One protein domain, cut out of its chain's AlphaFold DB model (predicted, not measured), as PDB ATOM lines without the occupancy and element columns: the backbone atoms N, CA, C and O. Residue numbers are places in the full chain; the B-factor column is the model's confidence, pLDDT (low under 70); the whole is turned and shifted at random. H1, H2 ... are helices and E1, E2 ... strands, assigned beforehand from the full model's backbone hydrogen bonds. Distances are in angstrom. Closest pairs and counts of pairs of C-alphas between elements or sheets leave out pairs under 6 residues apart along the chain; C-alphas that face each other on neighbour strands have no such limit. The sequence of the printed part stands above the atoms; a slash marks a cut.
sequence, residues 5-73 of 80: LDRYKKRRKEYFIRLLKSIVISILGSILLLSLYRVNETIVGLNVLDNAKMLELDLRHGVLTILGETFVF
ATOM      1  N   LEU A   5     192.752   3.023  54.084       74.00
ATOM      2  CA  LEU A   5     193.601   2.997  55.277       74.00
ATOM      3  C   LEU A   5     193.910   1.579  55.791       74.00
ATOM      4  O   LEU A   5     195.055   1.309  56.165       74.00
ATOM      5  N   ASP A   6     192.946   0.658  55.755       76.06
ATOM      6  CA  ASP A   6     193.124  -0.706  56.275       76.06
ATOM      7  C   ASP A   6     194.079  -1.521  55.398       76.06
ATOM      8  O   ASP A   6     194.974  -2.212  55.895       76.06
ATOM      9  N   ARG A   7     193.992  -1.333  54.076       74.50
ATOM     10  CA  ARG A   7     194.920  -1.944  53.112       74.50
ATOM     11  C   ARG A   7     196.361  -1.464  53.296       74.50
ATOM     12  O   ARG A   7     197.291  -2.260  53.170       74.50
ATOM     13  N   TYR A   8     196.565  -0.188  53.628       74.44
ATOM     14  CA  TYR A   8     197.900   0.360  53.894       74.44
ATOM     15  C   TYR A   8     198.506  -0.175  55.196       74.44
ATOM     16  O   TYR A   8     199.681  -0.552  55.217       74.44
ATOM     17  N   LYS A   9     197.711  -0.263  56.273       76.06
ATOM     18  CA  LYS A   9     198.153  -0.861  57.545       76.06
ATOM     19  C   LYS A   9     198.536  -2.330  57.375       76.06
ATOM     20  O   LYS A   9     199.567  -2.747  57.902       76.06
ATOM     21  N   LYS A  10     197.749  -3.094  56.613       79.81
ATOM     22  CA  LYS A  10     198.027  -4.507  56.332       79.81
ATOM     23  C   LYS A  10     199.351  -4.687  55.584       79.81
ATOM     24  O   LYS A  10     200.209  -5.426  56.055       79.81
ATOM     25  N   ARG A  11     199.582  -3.908  54.518       78.19
ATOM     26  CA  ARG A  11     200.858  -3.929  53.777       78.19
ATOM     27  C   ARG A  11     202.050  -3.588  54.670       78.19
ATOM     28  O   ARG A  11     203.034  -4.315  54.660       78.19
ATOM     29  N   ARG A  12     201.974  -2.522  55.479       79.06
ATOM     30  CA  ARG A  12     203.072  -2.154  56.395       79.06
ATOM     31  C   ARG A  12     203.409  -3.274  57.383       79.06
ATOM     32  O   ARG A  12     204.587  -3.548  57.590       79.06
ATOM     33  N   LYS A  13     202.399  -3.942  57.950       82.12
ATOM     34  CA  LYS A  13     202.610  -5.096  58.838       82.12
ATOM     35  C   LYS A  13     203.284  -6.257  58.108       82.12
ATOM     36  O   LYS A  13     204.234  -6.823  58.633       82.12
ATOM     37  N   GLU A  14     202.842  -6.583  56.896       87.38
ATOM     38  CA  GLU A  14     203.444  -7.652  56.090       87.38
ATOM     39  C   GLU A  14     204.916  -7.368  55.763       87.38
ATOM     40  O   GLU A  14     205.758  -8.253  55.921       87.38
ATOM     41  N   TYR A  15     205.248  -6.133  55.375       85.06
ATOM     42  CA  TYR A  15     206.636  -5.721  55.147       85.06
ATOM     43  C   TYR A  15     207.482  -5.823  56.415       85.06
ATOM     44  O   TYR A  15     208.578  -6.376  56.370       85.06
ATOM     45  N   PHE A  16     206.968  -5.350  57.551       86.62
ATOM     46  CA  PHE A  16     207.683  -5.419  58.823       86.62
ATOM     47  C   PHE A  16     207.948  -6.866  59.256       86.62
ATOM     48  O   PHE A  16     209.061  -7.199  59.648       86.62
ATOM     49  N   ILE A  17     206.963  -7.755  59.103       89.12
ATOM     50  CA  ILE A  17     207.123  -9.185  59.400       89.12
ATOM     51  C   ILE A  17     208.162  -9.824  58.472       89.12
ATOM     52  O   ILE A  17     208.983 -10.612  58.935       89.12
ATOM     53  N   ARG A  18     208.159  -9.499  57.172       90.38
ATOM     54  CA  ARG A  18     209.183  -9.996  56.235       90.38
ATOM     55  C   ARG A  18     210.580  -9.519  56.621       90.38
ATOM     56  O   ARG A  18     211.515 -10.310  56.589       90.38
ATOM     57  N   LEU A  19     210.705  -8.257  57.022       89.94
ATOM     58  CA  LEU A  19     211.973  -7.671  57.439       89.94
ATOM     59  C   LEU A  19     212.484  -8.321  58.732       89.94
ATOM     60  O   LEU A  19     213.635  -8.738  58.785       89.94
ATOM     61  N   LEU A  20     211.612  -8.522  59.724       90.75
ATOM     62  CA  LEU A  20     211.937  -9.274  60.939       90.75
ATOM     63  C   LEU A  20     212.382 -10.704  60.629       90.75
ATOM     64  O   LEU A  20     213.400 -11.147  61.147       90.75
ATOM     65  N   LYS A  21     211.661 -11.417  59.754       91.50
ATOM     66  CA  LYS A  21     212.061 -12.763  59.316       91.50
ATOM     67  C   LYS A  21     213.451 -12.753  58.685       91.50
ATOM     68  O   LYS A  21     214.259 -13.608  59.019       91.50
ATOM     69  N   SER A  22     213.742 -11.778  57.825       88.12
ATOM     70  CA  SER A  22     215.069 -11.637  57.219       88.12
ATOM     71  C   SER A  22     216.148 -11.385  58.267       88.12
ATOM     72  O   SER A  22     217.194 -12.013  58.197       88.12
ATOM     73  N   ILE A  23     215.898 -10.515  59.251       91.19
ATOM     74  CA  ILE A  23     216.847 -10.251  60.342       91.19
ATOM     75  C   ILE A  23     217.118 -11.533  61.131       91.19
ATOM     76  O   ILE A  23     218.273 -11.863  61.376       91.19
ATOM     77  N   VAL A  24     216.070 -12.277  61.492       92.62
ATOM     78  CA  VAL A  24     216.209 -13.547  62.218       92.62
ATOM     79  C   VAL A  24     217.026 -14.553  61.408       92.62
ATOM     80  O   VAL A  24     217.939 -15.165  61.956       92.62
ATOM     81  N   ILE A  25     216.760 -14.687  60.105       91.00
ATOM     82  CA  ILE A  25     217.534 -15.565  59.215       91.00
ATOM     83  C   ILE A  25     219.001 -15.119  59.151       91.00
ATOM     84  O   ILE A  25     219.891 -15.957  59.273       91.00
ATOM     85  N   SER A  26     219.272 -13.818  59.027       87.88
ATOM     86  CA  SER A  26     220.639 -13.286  59.015       87.88
ATOM     87  C   SER A  26     221.379 -13.540  60.331       87.88
ATOM     88  O   SER A  26     222.561 -13.884  60.315       87.88
ATOM     89  N   ILE A  27     220.697 -13.412  61.474       91.81
ATOM     90  CA  ILE A  27     221.270 -13.716  62.794       91.81
ATOM     91  C   ILE A  27     221.601 -15.207  62.890       91.81
ATOM     92  O   ILE A  27     222.718 -15.559  63.262       91.81
ATOM     93  N   LEU A  28     220.665 -16.081  62.510       88.88
ATOM     94  CA  LEU A  28     220.885 -17.528  62.504       88.88
ATOM     95  C   LEU A  28     222.055 -17.916  61.592       88.88
ATOM     96  O   LEU A  28     222.917 -18.687  62.005       88.88
ATOM     97  N   GLY A  29     222.133 -17.331  60.394       87.88
ATOM     98  CA  GLY A  29     223.256 -17.530  59.478       87.88
ATOM     99  C   GLY A  29     224.591 -17.078  60.076       87.88
ATOM    100  O   GLY A  29     225.586 -17.786  59.962       87.88
ATOM    101  N   SER A  30     224.609 -15.949  60.787       85.88
ATOM    102  CA  SER A  30     225.819 -15.444  61.453       85.88
ATOM    103  C   SER A  30     226.292 -16.375  62.576       85.88
ATOM    104  O   SER A  30     227.482 -16.662  62.680       85.88
ATOM    105  N   ILE A  31     225.364 -16.890  63.390       87.69
ATOM    106  CA  ILE A  31     225.667 -17.861  64.456       87.69
ATOM    107  C   ILE A  31     226.206 -19.166  63.863       87.69
ATOM    108  O   ILE A  31     227.162 -19.739  64.393       87.69
ATOM    109  N   LEU A  32     225.617 -19.623  62.755       84.19
ATOM    110  CA  LEU A  32     226.055 -20.823  62.051       84.19
ATOM    111  C   LEU A  32     227.489 -20.662  61.529       84.19
ATOM    112  O   LEU A  32     228.327 -21.521  61.789       84.19
ATOM    113  N   LEU A  33     227.787 -19.542  60.863       83.25
ATOM    114  CA  LEU A  33     229.128 -19.239  60.356       83.25
ATOM    115  C   LEU A  33     230.166 -19.163  61.482       83.25
ATOM    116  O   LEU A  33     231.237 -19.750  61.361       83.25
ATOM    117  N   LEU A  34     229.840 -18.502  62.598       84.88
ATOM    118  CA  LEU A  34     230.726 -18.429  63.766       84.88
ATOM    119  C   LEU A  34     231.001 -19.807  64.374       84.88
ATOM    120  O   LEU A  34     232.138 -20.113  64.732       84.88
ATOM    121  N   SER A  35     229.965 -20.642  64.485       80.50
ATOM    122  CA  SER A  35     230.098 -22.008  65.001       80.50
ATOM    123  C   SER A  35     230.985 -22.852  64.092       80.50
ATOM    124  O   SER A  35     231.904 -23.511  64.573       80.50
ATOM    125  N   LEU A  36     230.759 -22.785  62.779       78.75
ATOM    126  CA  LEU A  36     231.555 -23.509  61.790       78.75
ATOM    127  C   LEU A  36     233.013 -23.049  61.782       78.75
ATOM    128  O   LEU A  36     233.907 -23.887  61.733       78.75
ATOM    129  N   TYR A  37     233.263 -21.746  61.911       79.25
ATOM    130  CA  TYR A  37     234.617 -21.211  62.014       79.25
ATOM    131  C   TYR A  37     235.349 -21.744  63.256       79.25
ATOM    132  O   TYR A  37     236.468 -22.241  63.146       79.25
ATOM    133  N   ARG A  38     234.698 -21.738  64.430       81.44
ATOM    134  CA  ARG A  38     235.283 -22.308  65.659       81.44
ATOM    135  C   ARG A  38     235.551 -23.804  65.548       81.44
ATOM    136  O   ARG A  38     236.584 -24.274  66.018       81.44
ATOM    137  N   VAL A  39     234.626 -24.557  64.956       76.56
ATOM    138  CA  VAL A  39     234.816 -25.992  64.709       76.56
ATOM    139  C   VAL A  39     236.016 -26.204  63.790       76.56
ATOM    140  O   VAL A  39     236.863 -27.036  64.094       76.56
ATOM    141  N   ASN A  40     236.149 -25.404  62.730       72.06
ATOM    142  CA  ASN A  40     237.281 -25.468  61.812       72.06
ATOM    143  C   ASN A  40     238.622 -25.219  62.528       72.06
ATOM    144  O   ASN A  40     239.530 -26.038  62.413       72.06
ATOM    145  N   GLU A  41     238.725 -24.156  63.338       73.00
ATOM    146  CA  GLU A  41     239.922 -23.889  64.157       73.00
ATOM    147  C   GLU A  41     240.227 -25.028  65.135       73.00
ATOM    148  O   GLU A  41     241.384 -25.397  65.325       73.00
ATOM    149  N   THR A  42     239.191 -25.624  65.729       73.19
ATOM    150  CA  THR A  42     239.341 -26.731  66.682       73.19
ATOM    151  C   THR A  42     239.870 -27.990  65.996       73.19
ATOM    152  O   THR A  42     240.744 -28.659  66.538       73.19
ATOM    153  N   ILE A  43     239.389 -28.312  64.793       67.81
ATOM    154  CA  ILE A  43     239.851 -29.483  64.035       67.81
ATOM    155  C   ILE A  43     241.307 -29.300  63.592       67.81
ATOM    156  O   ILE A  43     242.100 -30.231  63.735       67.81
ATOM    157  N   VAL A  44     241.667 -28.104  63.109       66.88
ATOM    158  CA  VAL A  44     243.057 -27.763  62.764       66.88
ATOM    159  C   VAL A  44     243.951 -27.852  64.003       66.88
ATOM    160  O   VAL A  44     245.010 -28.469  63.954       66.88
ATOM    161  N   GLY A  45     243.511 -27.296  65.136       63.56
ATOM    162  CA  GLY A  45     244.275 -27.298  66.386       63.56
ATOM    163  C   GLY A  45     244.461 -28.685  67.007       63.56
ATOM    164  O   GLY A  45     245.471 -28.931  67.660       63.56
ATOM    165  N   LEU A  46     243.519 -29.603  66.788       63.47
ATOM    166  CA  LEU A  46     243.616 -30.985  67.261       63.47
ATOM    167  C   LEU A  46     244.394 -31.896  66.295       63.47
ATOM    168  O   LEU A  46     244.664 -33.041  66.650       63.47
ATOM    169  N   ASN A  47     244.761 -31.414  65.099       61.00
ATOM    170  CA  ASN A  47     245.458 -32.177  64.054       61.00
ATOM    171  C   ASN A  47     244.781 -33.529  63.728       61.00
ATOM    172  O   ASN A  47     245.436 -34.503  63.365       61.00
ATOM    173  N   VAL A  48     243.455 -33.605  63.911       57.22
ATOM    174  CA  VAL A  48     242.657 -34.840  63.761       57.22
ATOM    175  C   VAL A  48     242.375 -35.148  62.284       57.22
ATOM    176  O   VAL A  48     242.035 -36.278  61.945       57.22
ATOM    177  N   LEU A  49     242.529 -34.161  61.395       56.47
ATOM    178  CA  LEU A  49     242.280 -34.266  59.956       56.47
ATOM    179  C   LEU A  49     243.346 -33.474  59.182       56.47
ATOM    180  O   LEU A  49     243.375 -32.249  59.277       56.47
ATOM    181  N   ASP A  50     244.144 -34.154  58.351       54.12
ATOM    182  CA  ASP A  50     245.158 -33.542  57.463       54.12
ATOM    183  C   ASP A  50     244.571 -32.516  56.467       54.12
ATOM    184  O   ASP A  50     245.294 -31.710  55.889       54.12
ATOM    185  N   ASN A  51     243.248 -32.525  56.253       53.88
ATOM    186  CA  ASN A  51     242.526 -31.611  55.363       53.88
ATOM    187  C   ASN A  51     241.233 -31.096  56.015       53.88
ATOM    188  O   ASN A  51     240.120 -31.330  55.545       53.88
ATOM    189  N   ALA A  52     241.369 -30.379  57.126       55.94
ATOM    190  CA  ALA A  52     240.256 -29.765  57.844       55.94
ATOM    191  C   ALA A  52     239.755 -28.470  57.174       55.94
ATOM    192  O   ALA A  52     239.759 -27.406  57.783       55.94
ATOM    193  N   LYS A  53     239.332 -28.532  55.909       61.56
ATOM    194  CA  LYS A  53     238.601 -27.432  55.262       61.56
ATOM    195  C   LYS A  53     237.101 -27.676  55.417       61.56
ATOM    196  O   LYS A  53     236.410 -28.044  54.472       61.56
ATOM    197  N   MET A  54     236.599 -27.540  56.647       63.16
ATOM    198  CA  MET A  54     235.173 -27.729  56.945       63.16
ATOM    199  C   MET A  54     234.329 -26.506  56.599       63.16
ATOM    200  O   MET A  54     233.133 -26.651  56.348       63.16
ATOM    201  N   LEU A  55     234.929 -25.318  56.575       65.12
ATOM    202  CA  LEU A  55     234.276 -24.121  56.069       65.12
ATOM    203  C   LEU A  55     235.294 -23.194  55.402       65.12
ATOM    204  O   LEU A  55     236.159 -22.637  56.072       65.12
ATOM    205  N   GLU A  56     235.173 -23.004  54.093       70.81
ATOM    206  CA  GLU A  56     235.966 -22.044  53.323       70.81
ATOM    207  C   GLU A  56     235.019 -21.271  52.410       70.81
ATOM    208  O   GLU A  56     234.308 -21.868  51.611       70.81
ATOM    209  N   LEU A  57     234.970 -19.948  52.553       66.38
ATOM    210  CA  LEU A  57     234.173 -19.079  51.693       66.38
ATOM    211  C   LEU A  57     235.127 -18.168  50.921       66.38
ATOM    212  O   LEU A  57     235.650 -17.200  51.472       66.38
ATOM    213  N   ASP A  58     235.317 -18.462  49.641       70.75
ATOM    214  CA  ASP A  58     236.044 -17.614  48.706       70.75
ATOM    215  C   ASP A  58     235.060 -16.908  47.766       70.75
ATOM    216  O   ASP A  58     234.634 -17.427  46.733       70.75
ATOM    217  N   LEU A  59     234.711 -15.673  48.127       66.88
ATOM    218  CA  LEU A  59     233.816 -14.822  47.342       66.88
ATOM    219  C   LEU A  59     234.432 -14.350  46.014       66.88
ATOM    220  O   LEU A  59     233.681 -13.942  45.132       66.88
ATOM    221  N   ARG A  60     235.766 -14.379  45.850       68.25
ATOM    222  CA  ARG A  60     236.427 -13.947  44.602       68.25
ATOM    223  C   ARG A  60     236.289 -14.997  43.514       68.25
ATOM    224  O   ARG A  60     236.092 -14.647  42.355       68.25
ATOM    225  N   HIS A  61     236.378 -16.264  43.902       71.88
ATOM    226  CA  HIS A  61     236.230 -17.398  42.994       71.88
ATOM    227  C   HIS A  61     234.826 -18.019  43.043       71.88
ATOM    228  O   HIS A  61     234.540 -18.942  42.285       71.88
ATOM    229  N   GLY A  62     233.941 -17.506  43.908       72.81
ATOM    230  CA  GLY A  62     232.585 -18.024  44.076       72.81
ATOM    231  C   GLY A  62     232.573 -19.444  44.639       72.81
ATOM    232  O   GLY A  62     231.742 -20.256  44.250       72.81
ATOM    233  N   VAL A  63     233.524 -19.770  45.512       76.56
ATOM    234  CA  VAL A  63     233.687 -21.111  46.074       76.56
ATOM    235  C   VAL A  63     233.240 -21.108  47.529       76.56
ATOM    236  O   VAL A  63     233.628 -20.244  48.315       76.56
ATOM    237  N   LEU A  64     232.434 -22.093  47.896       75.19
ATOM    238  CA  LEU A  64     232.041 -22.378  49.265       75.19
ATOM    239  C   LEU A  64     232.272 -23.844  49.554       75.19
ATOM    240  O   LEU A  64     231.537 -24.700  49.078       75.19
ATOM    241  N   THR A  65     233.260 -24.122  50.380       74.19
ATOM    242  CA  THR A  65     233.480 -25.453  50.923       74.19
ATOM    243  C   THR A  65     232.751 -25.553  52.251       74.19
ATOM    244  O   THR A  65     233.018 -24.758  53.151       74.19
ATOM    245  N   ILE A  66     231.826 -26.501  52.382       69.06
ATOM    246  CA  ILE A  66     231.136 -26.830  53.633       69.06
ATOM    247  C   ILE A  66     231.290 -28.328  53.874       69.06
ATOM    248  O   ILE A  66     230.965 -29.131  53.009       69.06
ATOM    249  N   LEU A  67     231.755 -28.706  55.066       70.56
ATOM    250  CA  LEU A  67     231.916 -30.102  55.496       70.56
ATOM    251  C   LEU A  67     232.759 -30.955  54.523       70.56
ATOM    252  O   LEU A  67     232.542 -32.155  54.401       70.56
ATOM    253  N   GLY A  68     233.723 -30.336  53.835       69.12
ATOM    254  CA  GLY A  68     234.563 -30.991  52.826       69.12
ATOM    255  C   GLY A  68     233.950 -31.057  51.422       69.12
ATOM    256  O   GLY A  68     234.664 -31.368  50.471       69.12
ATOM    257  N   GLU A  69     232.675 -30.702  51.252       66.94
ATOM    258  CA  GLU A  69     232.064 -30.554  49.931       66.94
ATOM    259  C   GLU A  69     232.240 -29.134  49.408       66.94
ATOM    260  O   GLU A  69     231.926 -28.158  50.087       66.94
ATOM    261  N   THR A  70     232.754 -29.019  48.184       76.75
ATOM    262  CA  THR A  70     233.021 -27.733  47.536       76.75
ATOM    263  C   THR A  70     231.883 -27.378  46.585       76.75
ATOM    264  O   THR A  70     231.679 -28.032  45.564       76.75
ATOM    265  N   PHE A  71     231.164 -26.306  46.896       73.31
ATOM    266  CA  PHE A  71     230.128 -25.712  46.064       73.31
ATOM    267  C   PHE A  71     230.714 -24.528  45.304       73.31
ATOM    268  O   PHE A  71     231.135 -23.540  45.898       73.31
ATOM    269  N   VAL A  72     230.725 -24.616  43.976       78.88
ATOM    270  CA  VAL A  72     231.107 -23.493  43.117       78.88
ATOM    271  C   VAL A  72     229.833 -22.812  42.645       78.88
ATOM    272  O   VAL A  72     229.060 -23.377  41.873       78.88
ATOM    273  N   PHE A  73     229.606 -21.589  43.103       75.56
ATOM    274  CA  PHE A  73     228.577 -20.717  42.568       75.56
ATOM    275  C   PHE A  73     229.231 -19.632  41.737       75.56
ATOM    276  O   PHE A  73     229.935 -18.753  42.227       75.56
TER     277      PHE A  73
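What this domain is: This is residues 5 to 73 of the 80 residues of an uncharacterized protein of Tissierella creatinini (UniProt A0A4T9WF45). One long helix, H1, makes the length of a rod, and a small sheet, folded back from its last end, meets it near residues 33 to 41; residues 5 to 32 of H1 stick out free. The 69 printed residues hold H1, E1, E2 and E3 in that order, a mixed class; the sheet, E1 - E2 - E3, is antiparallel. The whole is extended, radius of gyration of the C-alphas 18.8 A, spanning 63 by 24 by 16 A.

How they stand to each other: Start at H1, residues 5 to 46, where every O i to N i+4 pair is within hydrogen-bond range. It only grazes the sheet; its closest C-alphas to E1, residues 55 to 58, are Leu 36 and Leu 55, 6.4 A apart. E1 and E2, residues 63 to 66, form a hairpin at 174 degrees; look for N 56 and O 65, 2.9 A apart. E2 and E3, residues 69 to 72, form another at 158 degrees, with N 64 and O 71 at 2.8 A; E1 E2 E3 is a meander, each strand the antiparallel neighbour of the one before.

Where its parts are: Find C-alpha 5 at (193.601, 2.997, 55.277); H1 runs 61.6 A to C-alpha 46. E1 spans 10.0 A, E2 9.8 A and E3 9.9 A, ending at C-alpha 72 at (231.107, -23.493, 43.117).

The domain as a whole: The C-alphas of Leu 5 and Asn 47 are farthest apart, 63.3 A. The printed part has no cut and no long link. Confidence is low, under 70, for 19 residues, among them 43 to 55.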